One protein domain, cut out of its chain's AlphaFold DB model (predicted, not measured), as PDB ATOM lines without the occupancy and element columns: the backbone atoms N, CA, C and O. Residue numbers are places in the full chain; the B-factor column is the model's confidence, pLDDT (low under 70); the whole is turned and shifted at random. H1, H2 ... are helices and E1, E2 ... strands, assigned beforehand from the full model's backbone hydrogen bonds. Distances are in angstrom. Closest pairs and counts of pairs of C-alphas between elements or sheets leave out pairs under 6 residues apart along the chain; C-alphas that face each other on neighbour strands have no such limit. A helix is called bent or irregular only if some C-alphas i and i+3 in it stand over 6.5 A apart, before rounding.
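Overview. This is residues 9 to 130 of the 165 residues of an uncharacterized protein of Symbiodinium microadriaticum (UniProt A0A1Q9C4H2). Helices H2 and H3 lie side by side as a helical hairpin, and the kinked helix H1 leads to it from a small strand hairpin, E1 and E2, which lies near the H1a arm. A long unnamed stretch, residues 89 to 107, joins H2 to H3, and residues 124 to 130 stick out. The 122 printed residues have two named strands, antiparallel in the order E1 - E2, then three named helices; the class is mostly helix. The whole is loose, with a radius of gyration of the C-alphas of 17.3 A, and spans 57 by 37 by 25 A.

Arrangement. E1, residues 19 to 24, and E2, residues 27 to 32, form an antiparallel hairpin, with N 22 and O 29 3.0 A apart, within hydrogen-bond range. H1, residues 37 to 63, was assigned as one helix by its hydrogen bonds but is bent: C-alphas 46 and 49 are 7.1 A apart, and its arms H1a, residues 37 to 46, and H1b, residues 49 to 63, stand at a steep tilt of 47 degrees. The closest C-alphas of E2 and H1a, Met 31 and Asp 39, are 7.8 A apart. H2, residues 66 to 88, touches H1b with residues 68 to 72 alone, closest at the C-alphas of Gly 60 and Glu 68, 4.9 A; this helical hairpin runs opposite ways at a steep tilt of 45 degrees. H3, residues 108 to 126, touches H2, closest at the C-alphas of Ile 75 and Val 112, 6.5 A; this helical hairpin runs opposite ways at a shallow tilt of 35.0 degrees, only just short of steep. In H1a, H1b, H2 and H3 every O i to N i+4 pair is within hydrogen-bond range.

Along the chain. E1 begins at C-alpha 19, (4.161, 27.184, -33.530). H1b is 20.6 A long, H2 32.6 A and H3 26.9 A. H3 ends at C-alpha 126, (27.012, 62.103, -16.743).

Size, cuts and confidence. The C-alphas farthest apart, Glu 12 and Gly 129, are 60.8 A apart. The printed part has no cut, and the link from H2 to H3 is long. Residue 130 has a pLDDT under 70.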
ATOM      1  N   TRP A   9      -5.125  25.187 -24.199       94.81
ATOM      2  CA  TRP A   9      -4.359  24.100 -24.822       94.81
ATOM      3  C   TRP A   9      -3.213  23.607 -23.924       94.81
ATOM      4  O   TRP A   9      -3.031  22.407 -23.749       94.81
ATOM      5  N   SER A  10      -2.492  24.523 -23.265       95.56
ATOM      6  CA  SER A  10      -1.386  24.161 -22.373       95.56
ATOM      7  C   SER A  10      -1.880  23.514 -21.082       95.56
ATOM      8  O   SER A  10      -1.178  22.665 -20.536       95.56
ATOM      9  N   ARG A  11      -3.059  23.909 -20.580       95.31
ATOM     10  CA  ARG A  11      -3.680  23.290 -19.395       95.31
ATOM     11  C   ARG A  11      -4.158  21.869 -19.679       95.31
ATOM     12  O   ARG A  11      -4.121  21.036 -18.781       95.31
ATOM     13  N   GLU A  12      -4.568  21.605 -20.912       96.56
ATOM     14  CA  GLU A  12      -5.010  20.291 -21.392       96.56
ATOM     15  C   GLU A  12      -3.843  19.387 -21.821       96.56
ATOM     16  O   GLU A  12      -4.055  18.229 -22.168       96.56
ATOM     17  N   GLY A  13      -2.602  19.890 -21.787       96.12
ATOM     18  CA  GLY A  13      -1.420  19.144 -22.229       96.12
ATOM     19  C   GLY A  13      -1.335  18.973 -23.748       96.12
ATOM     20  O   GLY A  13      -0.583  18.127 -24.227       96.12
ATOM     21  N   LEU A  14      -2.096  19.765 -24.505       96.88
ATOM     22  CA  LEU A  14      -2.050  19.783 -25.962       96.88
ATOM     23  C   LEU A  14      -0.819  20.569 -26.449       96.88
ATOM     24  O   LEU A  14      -0.359  21.489 -25.763       96.88
ATOM     25  N   PRO A  15      -0.270  20.240 -27.632       95.88
ATOM     26  CA  PRO A  15       0.786  21.040 -28.244       95.88
ATOM     27  C   PRO A  15       0.265  22.431 -28.635       95.88
ATOM     28  O   PRO A  15      -0.926  22.618 -28.887       95.88
ATOM     29  N   CYS A  16       1.166  23.415 -28.707       96.12
ATOM     30  CA  CYS A  16       0.791  24.756 -29.144       96.12
ATOM     31  C   CYS A  16       0.354  24.736 -30.622       96.12
ATOM     32  O   CYS A  16       1.122  24.274 -31.466       96.12
ATOM     33  N   PRO A  17      -0.833  25.265 -30.973       96.50
ATOM     34  CA  PRO A  17      -1.317  25.241 -32.355       96.50
ATOM     35  C   PRO A  17      -0.653  26.294 -33.257       96.50
ATOM     36  O   PRO A  17      -0.774  26.219 -34.476       96.50
ATOM     37  N   HIS A  18       0.024  27.287 -32.676       95.94
ATOM     38  CA  HIS A  18       0.547  28.451 -33.398       95.94
ATOM     39  C   HIS A  18       2.029  28.344 -33.775       95.94
ATOM     40  O   HIS A  18       2.533  29.203 -34.497       95.94
ATOM     41  N   GLY A  19       2.731  27.314 -33.300       95.25
ATOM     42  CA  GLY A  19       4.161  27.184 -33.530       95.25
ATOM     43  C   GLY A  19       4.883  26.397 -32.453       95.25
ATOM     44  O   GLY A  19       4.295  25.605 -31.714       95.25
ATOM     45  N   GLU A  20       6.177  26.661 -32.352       95.38
ATOM     46  CA  GLU A  20       7.062  26.050 -31.374       95.38
ATOM     47  C   GLU A  20       7.643  27.086 -30.412       95.38
ATOM     48  O   GLU A  20       7.825  28.266 -30.724       95.38
ATOM     49  N   LYS A  21       7.926  26.634 -29.192       95.19
ATOM     50  CA  LYS A  21       8.592  27.451 -28.185       95.19
ATOM     51  C   LYS A  21      10.097  27.293 -28.346       95.19
ATOM     52  O   LYS A  21      10.627  26.214 -28.090       95.19
ATOM     53  N   VAL A  22      10.784  28.382 -28.666       95.38
ATOM     54  CA  VAL A  22      12.248  28.410 -28.728       95.38
ATOM     55  C   VAL A  22      12.792  28.916 -27.395       95.38
ATOM     56  O   VAL A  22      12.361  29.947 -26.866       95.38
ATOM     57  N   LEU A  23      13.714  28.145 -26.820       94.12
ATOM     58  CA  LEU A  23      14.384  28.457 -25.563       94.12
ATOM     59  C   LEU A  23      15.764  29.029 -25.865       94.12
ATOM     60  O   LEU A  23      16.614  28.332 -26.414       94.12
ATOM     61  N   LEU A  24      15.992  30.275 -25.464       90.44
ATOM     62  CA  LEU A  24      17.306  30.900 -25.473       90.44
ATOM     63  C   LEU A  24      17.765  31.211 -24.043       90.44
ATOM     64  O   LEU A  24      16.949  31.289 -23.116       90.44
ATOM     65  N   PRO A  25      19.072  31.413 -23.826       85.19
ATOM     66  CA  PRO A  25      19.562  31.937 -22.561       85.19
ATOM     67  C   PRO A  25      18.862  33.265 -22.242       85.19
ATOM     68  O   PRO A  25      18.900  34.198 -23.036       85.19
ATOM     69  N   LEU A  26      18.205  33.343 -21.081       84.94
ATOM     70  CA  LEU A  26      17.492  34.533 -20.582       84.94
ATOM     71  C   LEU A  26      16.239  34.966 -21.370       84.94
ATOM     72  O   LEU A  26      15.559  35.899 -20.940       84.94
ATOM     73  N   SER A  27      15.891  34.296 -22.470       89.12
ATOM     74  CA  SER A  27      14.740  34.658 -23.297       89.12
ATOM     75  C   SER A  27      14.009  33.434 -23.842       89.12
ATOM     76  O   SER A  27      14.587  32.394 -24.135       89.12
ATOM     77  N   THR A  28      12.695  33.552 -23.990       92.56
ATOM     78  CA  THR A  28      11.875  32.538 -24.652       92.56
ATOM     79  C   THR A  28      10.904  33.235 -25.580       92.56
ATOM     80  O   THR A  28      10.212  34.160 -25.140       92.56
ATOM     81  N   PHE A  29      10.800  32.767 -26.817       93.62
ATOM     82  CA  PHE A  29       9.858  33.298 -27.797       93.62
ATOM     83  C   PHE A  29       9.118  32.168 -28.516       93.62
ATOM     84  O   PHE A  29       9.427  30.987 -28.358       93.62
ATOM     85  N   THR A  30       8.078  32.551 -29.249       95.75
ATOM     86  CA  THR A  30       7.299  31.643 -30.095       95.75
ATOM     87  C   THR A  30       7.770  31.806 -31.530       95.75
ATOM     88  O   THR A  30       7.802  32.933 -32.018       95.75
ATOM     89  N   MET A  31       8.137  30.709 -32.181       96.94
ATOM     90  CA  MET A  31       8.450  30.674 -33.606       96.94
ATOM     91  C   MET A  31       7.246  30.072 -34.347       96.94
ATOM     92  O   MET A  31       6.794  28.994 -33.952       96.94
ATOM     93  N   PRO A  32       6.686  30.740 -35.372       96.00
ATOM     94  CA  PRO A  32       5.552  30.209 -36.123       96.00
ATOM     95  C   PRO A  32       5.923  28.926 -36.877       96.00
ATOM     96  O   PRO A  32       7.046  28.784 -37.363       96.00
ATOM     97  N   SER A  33       4.958  28.013 -37.041       95.19
ATOM     98  CA  SER A  33       5.173  26.734 -37.744       95.19
ATOM     99  C   SER A  33       5.645  26.908 -39.194       95.19
ATOM    100  O   SER A  33       6.375  26.072 -39.715       95.19
ATOM    101  N   SER A  34       5.233  27.993 -39.853       95.62
ATOM    102  CA  SER A  34       5.634  28.361 -41.214       95.62
ATOM    103  C   SER A  34       6.673  29.488 -41.203       95.62
ATOM    104  O   SER A  34       6.465  30.520 -41.839       95.62
ATOM    105  N   SER A  35       7.750  29.327 -40.427       96.12
ATOM    106  CA  SER A  35       8.789  30.355 -40.313       96.12
ATOM    107  C   SER A  35       9.546  30.563 -41.628       96.12
ATOM    108  O   SER A  35       9.942  29.624 -42.322       96.12
ATOM    109  N   THR A  36       9.749  31.828 -41.974       97.44
ATOM    110  CA  THR A  36      10.575  32.287 -43.089       97.44
ATOM    111  C   THR A  36      11.941  32.751 -42.580       97.44
ATOM    112  O   THR A  36      12.138  32.983 -41.387       97.44
ATOM    113  N   GLY A  37      12.911  32.946 -43.478       96.88
ATOM    114  CA  GLY A  37      14.222  33.489 -43.091       96.88
ATOM    115  C   GLY A  37      14.143  34.878 -42.435       96.88
ATOM    116  O   GLY A  37      14.977  35.205 -41.593       96.88
ATOM    117  N   LEU A  38      13.122  35.676 -42.771       97.00
ATOM    118  CA  LEU A  38      12.892  36.983 -42.151       97.00
ATOM    119  C   LEU A  38      12.457  36.859 -40.687       97.00
ATOM    120  O   LEU A  38      12.874  37.681 -39.875       97.00
ATOM    121  N   ASP A  39      11.697  35.820 -40.335       95.75
ATOM    122  CA  ASP A  39      11.270  35.575 -38.951       95.75
ATOM    123  C   ASP A  39      12.463  35.216 -38.063       95.75
ATOM    124  O   ASP A  39      12.591  35.720 -36.949       95.75
ATOM    125  N   TRP A  40      13.398  34.415 -38.584       95.25
ATOM    126  CA  TRP A  40      14.653  34.102 -37.898       95.25
ATOM    127  C   TRP A  40      15.545  35.325 -37.725       95.25
ATOM    128  O   TRP A  40      16.128  35.514 -36.657       95.25
ATOM    129  N   LEU A  41      15.624  36.179 -38.747       96.00
ATOM    130  CA  LEU A  41      16.362  37.432 -38.654       96.00
ATOM    131  C   LEU A  41      15.738  38.355 -37.598       96.00
ATOM    132  O   LEU A  41      16.450  38.880 -36.744       96.00
ATOM    133  N   ALA A  42      14.414  38.513 -37.609       93.81
ATOM    134  CA  ALA A  42      13.692  39.305 -36.617       93.81
ATOM    135  C   ALA A  42      13.865  38.739 -35.200       93.81
ATOM    136  O   ALA A  42      14.110  39.504 -34.265       93.81
ATOM    137  N   ALA A  43      13.809  37.414 -35.041       92.94
ATOM    138  CA  ALA A  43      14.066  36.746 -33.771       92.94
ATOM    139  C   ALA A  43      15.491  37.031 -33.274       92.94
ATOM    140  O   ALA A  43      15.652  37.433 -32.125       92.94
ATOM    141  N   ALA A  44      16.501  36.925 -34.142       92.62
ATOM    142  CA  ALA A  44      17.889  37.238 -33.800       92.62
ATOM    143  C   ALA A  44      18.074  38.709 -33.389       92.62
ATOM    144  O   ALA A  44      18.746  39.004 -32.405       92.62
ATOM    145  N   PHE A  45      17.430  39.655 -34.082       92.06
ATOM    146  CA  PHE A  45      17.458  41.064 -33.674       92.06
ATOM    147  C   PHE A  45      16.799  41.291 -32.308       92.06
ATOM    148  O   PHE A  45      17.304  42.074 -31.502       92.06
ATOM    149  N   CYS A  46      15.703  40.586 -32.016       90.50
ATOM    150  CA  CYS A  46      15.028  40.667 -30.721       90.50
ATOM    151  C   CYS A  46      15.868  40.099 -29.563       90.50
ATOM    152  O   CYS A  46      15.598  40.438 -28.407       90.50
ATOM    153  N   THR A  47      16.868  39.257 -29.843       91.00
ATOM    154  CA  THR A  47      17.698  38.609 -28.813       91.00
ATOM    155  C   THR A  47      18.976  39.373 -28.492       91.00
ATOM    156  O   THR A  47      19.498  39.212 -27.387       91.00
ATOM    157  N   LEU A  48      19.408  40.287 -29.370       90.88
ATOM    158  CA  LEU A  48      20.608  41.113 -29.177       90.88
ATOM    159  C   LEU A  48      20.704  41.795 -27.798       90.88
ATOM    160  O   LEU A  48      21.796  41.799 -27.229       90.88
ATOM    161  N   PRO A  49      19.622  42.342 -27.201       89.12
ATOM    162  CA  PRO A  49      19.708  42.927 -25.864       89.12
ATOM    163  C   PRO A  49      20.155  41.920 -24.795       89.12
ATOM    164  O   PRO A  49      20.896  42.284 -23.890       89.12
ATOM    165  N   PHE A  50      19.741  40.655 -24.897       89.56
ATOM    166  CA  PHE A  50      20.127  39.608 -23.944       89.56
ATOM    167  C   PHE A  50      21.560  39.148 -24.171       89.56
ATOM    168  O   PHE A  50      22.294  38.969 -23.200       89.56
ATOM    169  N   ASP A  51      21.973  39.027 -25.433       90.31
ATOM    170  CA  ASP A  51      23.360  38.722 -25.786       90.31
ATOM    171  C   ASP A  51      24.301  39.799 -25.236       90.31
ATOM    172  O   ASP A  51      25.321  39.495 -24.614       90.31
ATOM    173  N   TRP A  52      23.911  41.069 -25.356       88.50
ATOM    174  CA  TRP A  52      24.660  42.187 -24.794       88.50
ATOM    175  C   TRP A  52      24.748  42.120 -23.264       88.50
ATOM    176  O   TRP A  52      25.827  42.292 -22.695       88.50
ATOM    177  N   VAL A  53      23.646  41.789 -22.582       88.56
ATOM    178  CA  VAL A  53      23.653  41.563 -21.127       88.56
ATOM    179  C   VAL A  53      24.609  40.432 -20.745       88.56
ATOM    180  O   VAL A  53      25.386  40.593 -19.802       88.56
ATOM    181  N   LEU A  54      24.614  39.317 -21.477       90.69
ATOM    182  CA  LEU A  54      25.540  38.207 -21.233       90.69
ATOM    183  C   LEU A  54      27.002  38.636 -21.402       90.69
ATOM    184  O   LEU A  54      27.830  38.313 -20.548       90.69
ATOM    185  N   VAL A  55      27.315  39.400 -22.452       90.56
ATOM    186  CA  VAL A  55      28.665  39.932 -22.697       90.56
ATOM    187  C   VAL A  55      29.106  40.864 -21.568       90.56
ATOM    188  O   VAL A  55      30.228  40.737 -21.074       90.56
ATOM    189  N   VAL A  56      28.232  41.766 -21.114       88.12
ATOM    190  CA  VAL A  56      28.530  42.670 -19.993       88.12
ATOM    191  C   VAL A  56      28.759  41.893 -18.701       88.12
ATOM    192  O   VAL A  56      29.721  42.183 -17.992       88.12
ATOM    193  N   LEU A  57      27.921  40.901 -18.390       87.81
ATOM    194  CA  LEU A  57      28.082  40.081 -17.186       87.81
ATOM    195  C   LEU A  57      29.384  39.274 -17.228       87.81
ATOM    196  O   LEU A  57      30.126  39.254 -16.244       87.81
ATOM    197  N   LEU A  58      29.700  38.667 -18.375       91.56
ATOM    198  CA  LEU A  58      30.956  37.949 -18.586       91.56
ATOM    199  C   LEU A  58      32.157  38.885 -18.408       91.56
ATOM    200  O   LEU A  58      33.092  38.571 -17.671       91.56
ATOM    201  N   ARG A  59      32.115  40.068 -19.026       89.56
ATOM    202  CA  ARG A  59      33.163  41.080 -18.874       89.56
ATOM    203  C   ARG A  59      33.274  41.566 -17.430       89.56
ATOM    204  O   ARG A  59      34.388  41.708 -16.937       89.56
ATOM    205  N   GLY A  60      32.159  41.780 -16.739       89.50
ATOM    206  CA  GLY A  60      32.131  42.159 -15.329       89.50
ATOM    207  C   GLY A  60      32.782  41.105 -14.440       89.50
ATOM    208  O   GLY A  60      33.532  41.449 -13.528       89.50
ATOM    209  N   TRP A  61      32.588  39.825 -14.754       89.62
ATOM    210  CA  TRP A  61      33.235  38.729 -14.039       89.62
ATOM    211  C   TRP A  61      34.756  38.691 -14.253       89.62
ATOM    212  O   TRP A  61      35.504  38.432 -13.308       89.62
ATOM    213  N   LEU A  62      35.217  39.011 -15.468       93.50
ATOM    214  CA  LEU A  62      36.637  39.001 -15.838       93.50
ATOM    215  C   LEU A  62      37.396  40.262 -15.389       93.50
ATOM    216  O   LEU A  62      38.497  40.162 -14.854       93.50
ATOM    217  N   VAL A  63      36.822  41.447 -15.609       90.56
ATOM    218  CA  VAL A  63      37.477  42.756 -15.411       90.56
ATOM    219  C   VAL A  63      37.146  43.363 -14.043       90.56
ATOM    220  O   VAL A  63      37.894  44.207 -13.554       90.56
ATOM    221  N   ARG A  64      36.061  42.916 -13.389       89.69
ATOM    222  CA  ARG A  64      35.586  43.404 -12.077       89.69
ATOM    223  C   ARG A  64      35.375  44.923 -12.018       89.69
ATOM    224  O   ARG A  64      35.638  45.554 -10.995       89.69
ATOM    225  N   GLY A  65      34.906  45.519 -13.111       89.75
ATOM    226  CA  GLY A  65      34.585  46.941 -13.155       89.75
ATOM    227  C   GLY A  65      33.283  47.277 -12.418       89.75
ATOM    228  O   GLY A  65      32.342  46.484 -12.360       89.75
ATOM    229  N   LEU A  66      33.229  48.482 -11.837       90.62
ATOM    230  CA  LEU A  66      32.034  48.996 -11.154       90.62
ATOM    231  C   LEU A  66      30.876  49.269 -12.125       90.62
ATOM    232  O   LEU A  66      29.718  49.189 -11.729       90.62
ATOM    233  N   TRP A  67      31.186  49.575 -13.387       90.69
ATOM    234  CA  TRP A  67      30.194  49.878 -14.419       90.69
ATOM    235  C   TRP A  67      29.374  48.636 -14.778       90.69
ATOM    236  O   TRP A  67      28.144  48.666 -14.761       90.69
ATOM    237  N   GLU A  68      30.056  47.515 -15.013       91.19
ATOM    238  CA  GLU A  68      29.443  46.224 -15.314       91.19
ATOM    239  C   GLU A  68      28.612  45.727 -14.121       91.19
ATOM    240  O   GLU A  68      27.511  45.207 -14.304       91.19
ATOM    241  N   LEU A  69      29.101  45.947 -12.893       90.50
ATOM    242  CA  LEU A  69      28.369  45.624 -11.666       90.50
ATOM    243  C   LEU A  69      27.088  46.459 -11.522       90.50
ATOM    244  O   LEU A  69      26.033  45.902 -11.224       90.50
ATOM    245  N   ALA A  70      27.162  47.775 -11.739       92.69
ATOM    246  CA  ALA A  70      26.010  48.670 -11.633       92.69
ATOM    247  C   ALA A  70      24.913  48.304 -12.643       92.69
ATOM    248  O   ALA A  70      23.735  48.225 -12.289       92.69
ATOM    249  N   LEU A  71      25.307  48.013 -13.881       91.50
ATOM    250  CA  LEU A  71      24.400  47.568 -14.930       91.50
ATOM    251  C   LEU A  71      23.779  46.197 -14.623       91.50
ATOM    252  O   LEU A  71      22.565  46.029 -14.743       91.50
ATOM    253  N   GLY A  72      24.586  45.236 -14.168       91.44
ATOM    254  CA  GLY A  72      24.094  43.926 -13.738       91.44
ATOM    255  C   GLY A  72      23.077  44.032 -12.598       91.44
ATOM    256  O   GLY A  72      22.025  43.393 -12.649       91.44
ATOM    257  N   LEU A  73      23.340  44.892 -11.607       93.19
ATOM    258  CA  LEU A  73      22.408  45.177 -10.512       93.19
ATOM    259  C   LEU A  73      21.110  45.817 -11.012       93.19
ATOM    260  O   LEU A  73      20.035  45.409 -10.575       93.19
ATOM    261  N   LEU A  74      21.183  46.772 -11.942       94.50
ATOM    262  CA  LEU A  74      19.995  47.397 -12.524       94.50
ATOM    263  C   LEU A  74      19.095  46.360 -13.210       94.50
ATOM    264  O   LEU A  74      17.890  46.338 -12.960       94.50
ATOM    265  N   ILE A  75      19.672  45.489 -14.042       92.81
ATOM    266  CA  ILE A  75      18.925  44.438 -14.750       92.81
ATOM    267  C   ILE A  75      18.331  43.438 -13.757       92.81
ATOM    268  O   ILE A  75      17.168  43.056 -13.893       92.81
ATOM    269  N   LEU A  76      19.097  43.043 -12.736       92.00
ATOM    270  CA  LEU A  76      18.621  42.140 -11.690       92.00
ATOM    271  C   LEU A  76      17.416  42.731 -10.948       92.00
ATOM    272  O   LEU A  76      16.395  42.059 -10.805       92.00
ATOM    273  N   VAL A  77      17.506  43.992 -10.514       95.75
ATOM    274  CA  VAL A  77      16.402  44.692  -9.841       95.75
ATOM    275  C   VAL A  77      15.192  44.801 -10.768       95.75
ATOM    276  O   VAL A  77      14.079  44.479 -10.352       95.75
ATOM    277  N   ALA A  78      15.395  45.180 -12.031       94.38
ATOM    278  CA  ALA A  78      14.321  45.271 -13.018       94.38
ATOM    279  C   ALA A  78      13.617  43.918 -13.234       94.38
ATOM    280  O   ALA A  78      12.387  43.862 -13.301       94.38
ATOM    281  N   TYR A  79      14.374  42.819 -13.271       92.31
ATOM    282  CA  TYR A  79      13.826  41.470 -13.395       92.31
ATOM    283  C   TYR A  79      13.062  41.024 -12.139       92.31
ATOM    284  O   TYR A  79      11.981  40.448 -12.250       92.31
ATOM    285  N   ILE A  80      13.568  41.326 -10.939       94.19
ATOM    286  CA  ILE A  80      12.855  41.046  -9.682       94.19
ATOM    287  C   ILE A  80      11.514  41.789  -9.655       94.19
ATOM    288  O   ILE A  80      10.483  41.183  -9.360       94.19
ATOM    289  N   VAL A  81      11.512  43.077 -10.014       94.94
ATOM    290  CA  VAL A  81      10.287  43.889 -10.099       94.94
ATOM    291  C   VAL A  81       9.324  43.307 -11.132       94.94
ATOM    292  O   VAL A  81       8.143  43.146 -10.836       94.94
ATOM    293  N   LEU A  82       9.815  42.925 -12.313       93.50
ATOM    294  CA  LEU A  82       9.016  42.268 -13.346       93.50
ATOM    295  C   LEU A  82       8.323  41.007 -12.809       93.50
ATOM    296  O   LEU A  82       7.108  40.869 -12.949       93.50
ATOM    297  N   VAL A  83       9.076  40.098 -12.184       91.69
ATOM    298  CA  VAL A  83       8.534  38.842 -11.648       91.69
ATOM    299  C   VAL A  83       7.526  39.113 -10.529       91.69
ATOM    300  O   VAL A  83       6.474  38.469 -10.481       91.69
ATOM    301  N   ALA A  84       7.796  40.084  -9.655       92.44
ATOM    302  CA  ALA A  84       6.865  40.494  -8.605       92.44
ATOM    303  C   ALA A  84       5.547  41.033  -9.190       92.44
ATOM    304  O   ALA A  84       4.464  40.632  -8.760       92.44
ATOM    305  N   LEU A  85       5.622  41.874 -10.227       92.75
ATOM    306  CA  LEU A  85       4.445  42.415 -10.909       92.75
ATOM    307  C   LEU A  85       3.628  41.316 -11.599       92.75
ATOM    308  O   LEU A  85       2.411  41.277 -11.422       92.75
ATOM    309  N   GLN A  86       4.280  40.399 -12.321       91.00
ATOM    310  CA  GLN A  86       3.606  39.294 -13.022       91.00
ATOM    311  C   GLN A  86       3.010  38.247 -12.072       91.00
ATOM    312  O   GLN A  86       2.057  37.550 -12.421       91.00
ATOM    313  N   SER A  87       3.594  38.074 -10.885       88.31
ATOM    314  CA  SER A  87       3.080  37.119  -9.902       88.31
ATOM    315  C   SER A  87       1.934  37.695  -9.077       88.31
ATOM    316  O   SER A  87       0.983  36.959  -8.810       88.31
ATOM    317  N   GLY A  88       1.984  38.980  -8.718       86.12
ATOM    318  CA  GLY A  88       1.019  39.585  -7.799       86.12
ATOM    319  C   GLY A  88      -0.065  40.442  -8.451       86.12
ATOM    320  O   GLY A  88      -1.244  40.239  -8.179       86.12
ATOM    321  N   LEU A  89       0.335  41.423  -9.262       88.50
ATOM    322  CA  LEU A  89      -0.499  42.593  -9.572       88.50
ATOM    323  C   LEU A  89      -1.104  42.568 -10.976       88.50
ATOM    324  O   LEU A  89      -2.223  43.033 -11.161       88.50
ATOM    325  N   LEU A  90      -0.362  42.061 -11.961       91.00
ATOM    326  CA  LEU A  90      -0.744  42.108 -13.368       91.00
ATOM    327  C   LEU A  90      -0.815  40.685 -13.921       91.00
ATOM    328  O   LEU A  90       0.203  40.014 -14.083       91.00
ATOM    329  N   HIS A  91      -2.030  40.232 -14.223       91.06
ATOM    330  CA  HIS A  91      -2.298  38.910 -14.800       91.06
ATOM    331  C   HIS A  91      -2.875  39.014 -16.207       91.06
ATOM    332  O   HIS A  91      -3.826  38.315 -16.544       91.06
ATOM    333  N   GLU A  92      -2.297  39.885 -17.029       92.94
ATOM    334  CA  GLU A  92      -2.744  40.036 -18.411       92.94
ATOM    335  C   GLU A  92      -2.305  38.813 -19.237       92.94
ATOM    336  O   GLU A  92      -1.095  38.526 -19.307       92.94
ATOM    337  N   PRO A  93      -3.243  38.059 -19.842       92.50
ATOM    338  CA  PRO A  93      -2.900  36.940 -20.704       92.50
ATOM    339  C   PRO A  93      -2.160  37.427 -21.956       92.50
ATOM    340  O   PRO A  93      -2.315  38.557 -22.412       92.50
ATOM    341  N   ARG A  94      -1.319  36.562 -22.526       93.81
ATOM    342  CA  ARG A  94      -0.685  36.826 -23.825       93.81
ATOM    343  C   ARG A  94      -1.714  36.730 -24.960       93.81
ATOM    344  O   ARG A  94      -2.726  36.048 -24.786       93.81
ATOM    345  N   PRO A  95      -1.447  37.348 -26.127       93.19
ATOM    346  CA  PRO A  95      -2.273  37.141 -27.313       93.19
ATOM    347  C   PRO A  95      -2.378  35.648 -27.640       93.19
ATOM    348  O   PRO A  95      -1.430  34.889 -27.417       93.19
ATOM    349  N   ALA A  96      -3.528  35.232 -28.178       91.00
ATOM    350  CA  ALA A  96      -3.846  33.821 -28.410       91.00
ATOM    351  C   ALA A  96      -2.785  33.094 -29.257       91.00
ATOM    352  O   ALA A  96      -2.517  31.922 -29.015       91.00
ATOM    353  N   ALA A  97      -2.122  33.815 -30.168       92.06
ATOM    354  CA  ALA A  97      -1.073  33.304 -31.047       92.06
ATOM    355  C   ALA A  97       0.261  32.951 -30.347       92.06
ATOM    356  O   ALA A  97       1.166  32.409 -30.978       92.06
ATOM    357  N   SER A  98       0.427  33.248 -29.054       94.06
ATOM    358  CA  SER A  98       1.666  32.978 -28.315       94.06
ATOM    359  C   SER A  98       1.697  31.565 -27.722       94.06
ATOM    360  O   SER A  98       0.805  31.170 -26.973       94.06
ATOM    361  N   CYS A  99       2.806  30.848 -27.923       95.75
ATOM    362  CA  CYS A  99       3.083  29.554 -27.287       95.75
ATOM    363  C   CYS A  99       3.689  29.671 -25.873       95.75
ATOM    364  O   CYS A  99       4.079  28.672 -25.265       95.75
ATOM    365  N   LEU A 100       3.817  30.885 -25.332       94.38
ATOM    366  CA  LEU A 100       4.354  31.124 -23.990       94.38
ATOM    367  C   LEU A 100       3.264  31.031 -22.912       94.38
ATOM    368  O   LEU A 100       2.246  31.708 -22.997       94.38
ATOM    369  N   CYS A 101       3.534  30.272 -21.846       93.56
ATOM    370  CA  CYS A 101       2.625  30.085 -20.702       93.56
ATOM    371  C   CYS A 101       2.823  31.114 -19.567       93.56
ATOM    372  O   CYS A 101       2.427  30.875 -18.426       93.56
ATOM    373  N   SER A 102       3.508  32.225 -19.845       91.69
ATOM    374  CA  SER A 102       3.722  33.330 -18.904       91.69
ATOM    375  C   SER A 102       2.773  34.489 -19.203       91.69
ATOM    376  O   SER A 102       2.298  34.631 -20.328       91.69
ATOM    377  N   CYS A 103       2.532  35.353 -18.216       93.19
ATOM    378  CA  CYS A 103       1.746  36.568 -18.431       93.19
ATOM    379  C   CYS A 103       2.417  37.493 -19.466       93.19
ATOM    380  O   CYS A 103       3.645  37.479 -19.649       93.19
ATOM    381  N   GLY A 104       1.593  38.262 -20.180       89.25
ATOM    382  CA  GLY A 104       2.024  39.165 -21.247       89.25
ATOM    383  C   GLY A 104       2.564  40.492 -20.728       89.25
ATOM    384  O   GLY A 104       3.540  41.006 -21.278       89.25
ATOM    385  N   MET A 105       1.983  41.009 -19.641       91.62
ATOM    386  CA  MET A 105       2.373  42.286 -19.043       91.62
ATOM    387  C   MET A 105       2.918  42.131 -17.613       91.62
ATOM    388  O   MET A 105       2.346  41.380 -16.824       91.62
ATOM    389  N   PRO A 106       4.000  42.854 -17.258       94.25
ATOM    390  CA  PRO A 106       4.868  43.620 -18.158       94.25
ATOM    391  C   PRO A 106       5.669  42.691 -19.089       94.25
ATOM    392  O   PRO A 106       5.919  41.531 -18.756       94.25
ATOM    393  N   SER A 107       6.097  43.193 -20.251       92.62
ATOM    394  CA  SER A 107       6.975  42.432 -21.150       92.62
ATOM    395  C   SER A 107       8.410  42.447 -20.625       92.62
ATOM    396  O   SER A 107       9.006  43.511 -20.474       92.62
ATOM    397  N   GLY A 108       8.992  41.266 -20.393       91.12
ATOM    398  CA  GLY A 108      10.374  41.161 -19.920       91.12
ATOM    399  C   GLY A 108      11.405  41.737 -20.892       91.12
ATOM    400  O   GLY A 108      12.335  42.403 -20.454       91.12
ATOM    401  N   HIS A 109      11.194  41.574 -22.203       90.12
ATOM    402  CA  HIS A 109      12.063  42.178 -23.224       90.12
ATOM    403  C   HIS A 109      12.016  43.703 -23.148       90.12
ATOM    404  O   HIS A 109      13.055  44.355 -23.132       90.12
ATOM    405  N   ALA A 110      10.811  44.271 -23.041       92.00
ATOM    406  CA  ALA A 110      10.646  45.715 -22.939       92.00
ATOM    407  C   ALA A 110      11.316  46.265 -21.674       92.00
ATOM    408  O   ALA A 110      12.018  47.268 -21.751       92.00
ATOM    409  N   VAL A 111      11.156  45.592 -20.529       93.56
ATOM    410  CA  VAL A 111      11.802  45.998 -19.271       93.56
ATOM    411  C   VAL A 111      13.323  46.006 -19.410       93.56
ATOM    412  O   VAL A 111      13.940  47.016 -19.084       93.56
ATOM    413  N   VAL A 112      13.924  44.941 -19.954       91.06
ATOM    414  CA  VAL A 112      15.380  44.885 -20.171       91.06
ATOM    415  C   VAL A 112      15.831  46.004 -21.111       91.06
ATOM    416  O   VAL A 112      16.711  46.776 -20.740       91.06
ATOM    417  N   CYS A 113      15.200  46.169 -22.278       91.38
ATOM    418  CA  CYS A 113      15.554  47.230 -23.228       91.38
ATOM    419  C   CYS A 113      15.449  48.632 -22.612       91.38
ATOM    420  O   CYS A 113      16.339  49.458 -22.811       91.38
ATOM    421  N   MET A 114      14.396  48.900 -21.836       93.12
ATOM    422  CA  MET A 114      14.216  50.188 -21.166       93.12
ATOM    423  C   MET A 114      15.262  50.416 -20.073       93.12
ATOM    424  O   MET A 114      15.785  51.525 -19.966       93.12
ATOM    425  N   SER A 115      15.617  49.390 -19.294       92.81
ATOM    426  CA  SER A 115      16.701  49.475 -18.309       92.81
ATOM    427  C   SER A 115      18.047  49.755 -18.971       92.81
ATOM    428  O   SER A 115      18.763  50.652 -18.527       92.81
ATOM    429  N   LEU A 116      18.361  49.050 -20.062       91.25
ATOM    430  CA  LEU A 116      19.576  49.275 -20.844       91.25
ATOM    431  C   LEU A 116      19.629  50.700 -21.392       91.25
ATOM    432  O   LEU A 116      20.598  51.416 -21.156       91.25
ATOM    433  N   MET A 117      18.562  51.139 -22.058       90.38
ATOM    434  CA  MET A 117      18.476  52.486 -22.617       90.38
ATOM    435  C   MET A 117      18.642  53.558 -21.541       90.38
ATOM    436  O   MET A 117      19.409  54.500 -21.718       90.38
ATOM    437  N   THR A 118      17.955  53.397 -20.408       91.81
ATOM    438  CA  THR A 118      18.029  54.337 -19.282       91.81
ATOM    439  C   THR A 118      19.447  54.414 -18.731       91.81
ATOM    440  O   THR A 118      19.954  55.505 -18.482       91.81
ATOM    441  N   PHE A 119      20.117  53.272 -18.576       92.19
ATOM    442  CA  PHE A 119      21.490  53.227 -18.091       92.19
ATOM    443  C   PHE A 119      22.461  53.931 -19.045       92.19
ATOM    444  O   PHE A 119      23.220  54.801 -18.618       92.19
ATOM    445  N   LEU A 120      22.390  53.620 -20.344       89.69
ATOM    446  CA  LEU A 120      23.220  54.266 -21.364       89.69
ATOM    447  C   LEU A 120      22.941  55.773 -21.439       89.69
ATOM    448  O   LEU A 120      23.872  56.564 -21.575       89.69
ATOM    449  N   TRP A 121      21.680  56.184 -21.298       90.31
ATOM    450  CA  TRP A 121      21.298  57.592 -21.251       90.31
ATOM    451  C   TRP A 121      21.912  58.317 -20.046       90.31
ATOM    452  O   TRP A 121      22.532  59.367 -20.211       90.31
ATOM    453  N   CYS A 122      21.815  57.739 -18.846       89.69
ATOM    454  CA  CYS A 122      22.442  58.285 -17.640       89.69
ATOM    455  C   CYS A 122      23.966  58.411 -17.789       89.69
ATOM    456  O   CYS A 122      24.536  59.435 -17.409       89.69
ATOM    457  N   GLU A 123      24.618  57.409 -18.382       88.88
ATOM    458  CA  GLU A 123      26.054  57.433 -18.681       88.88
ATOM    459  C   GLU A 123      26.420  58.558 -19.655       88.88
ATOM    460  O   GLU A 123      27.389  59.282 -19.424       88.88
ATOM    461  N   LEU A 124      25.635  58.753 -20.719       86.94
ATOM    462  CA  LEU A 124      25.840  59.842 -21.676       86.94
ATOM    463  C   LEU A 124      25.680  61.215 -21.013       86.94
ATOM    464  O   LEU A 124      26.546  62.073 -21.180       86.94
ATOM    465  N   CYS A 125      24.624  61.412 -20.219       87.62
ATOM    466  CA  CYS A 125      24.376  62.670 -19.510       87.62
ATOM    467  C   CYS A 125      25.411  62.971 -18.413       87.62
ATOM    468  O   CYS A 125      25.645  64.135 -18.092       87.62
ATOM    469  N   SER A 126      26.040  61.944 -17.835       87.44
ATOM    470  CA  SER A 126      27.012  62.103 -16.743       87.44
ATOM    471  C   SER A 126      28.426  62.465 -17.218       87.44
ATOM    472  O   SER A 126      29.280  62.826 -16.402       87.44
ATOM    473  N   ARG A 127      28.700  62.409 -18.528       85.06
ATOM    474  CA  ARG A 127      30.008  62.771 -19.096       85.06
ATOM    475  C   ARG A 127      30.233  64.285 -19.025       85.06
ATOM    476  O   ARG A 127      29.689  65.052 -19.812       85.06
ATOM    477  N   LYS A 128      31.090  64.720 -18.098       81.25
ATOM    478  CA  LYS A 128      31.571  66.108 -18.012       81.25
ATOM    479  C   LYS A 128      32.814  66.285 -18.894       81.25
ATOM    480  O   LYS A 128      33.920  65.987 -18.457       81.25
ATOM    481  N   GLY A 129      32.630  66.777 -20.119       71.75
ATOM    482  CA  GLY A 129      33.714  67.187 -21.026       71.75
ATOM    483  C   GLY A 129      33.820  66.368 -22.323       71.75
ATOM    484  O   GLY A 129      33.204  65.307 -22.437       71.75
ATOM    485  N   PRO A 130      34.580  66.862 -23.322       64.19
ATOM    486  CA  PRO A 130      34.826  66.131 -24.561       64.19
ATOM    487  C   PRO A 130      35.574  64.833 -24.244       64.19
ATOM    488  O   PRO A 130      36.598  64.847 -23.561       64.19
TER     489      PRO A 130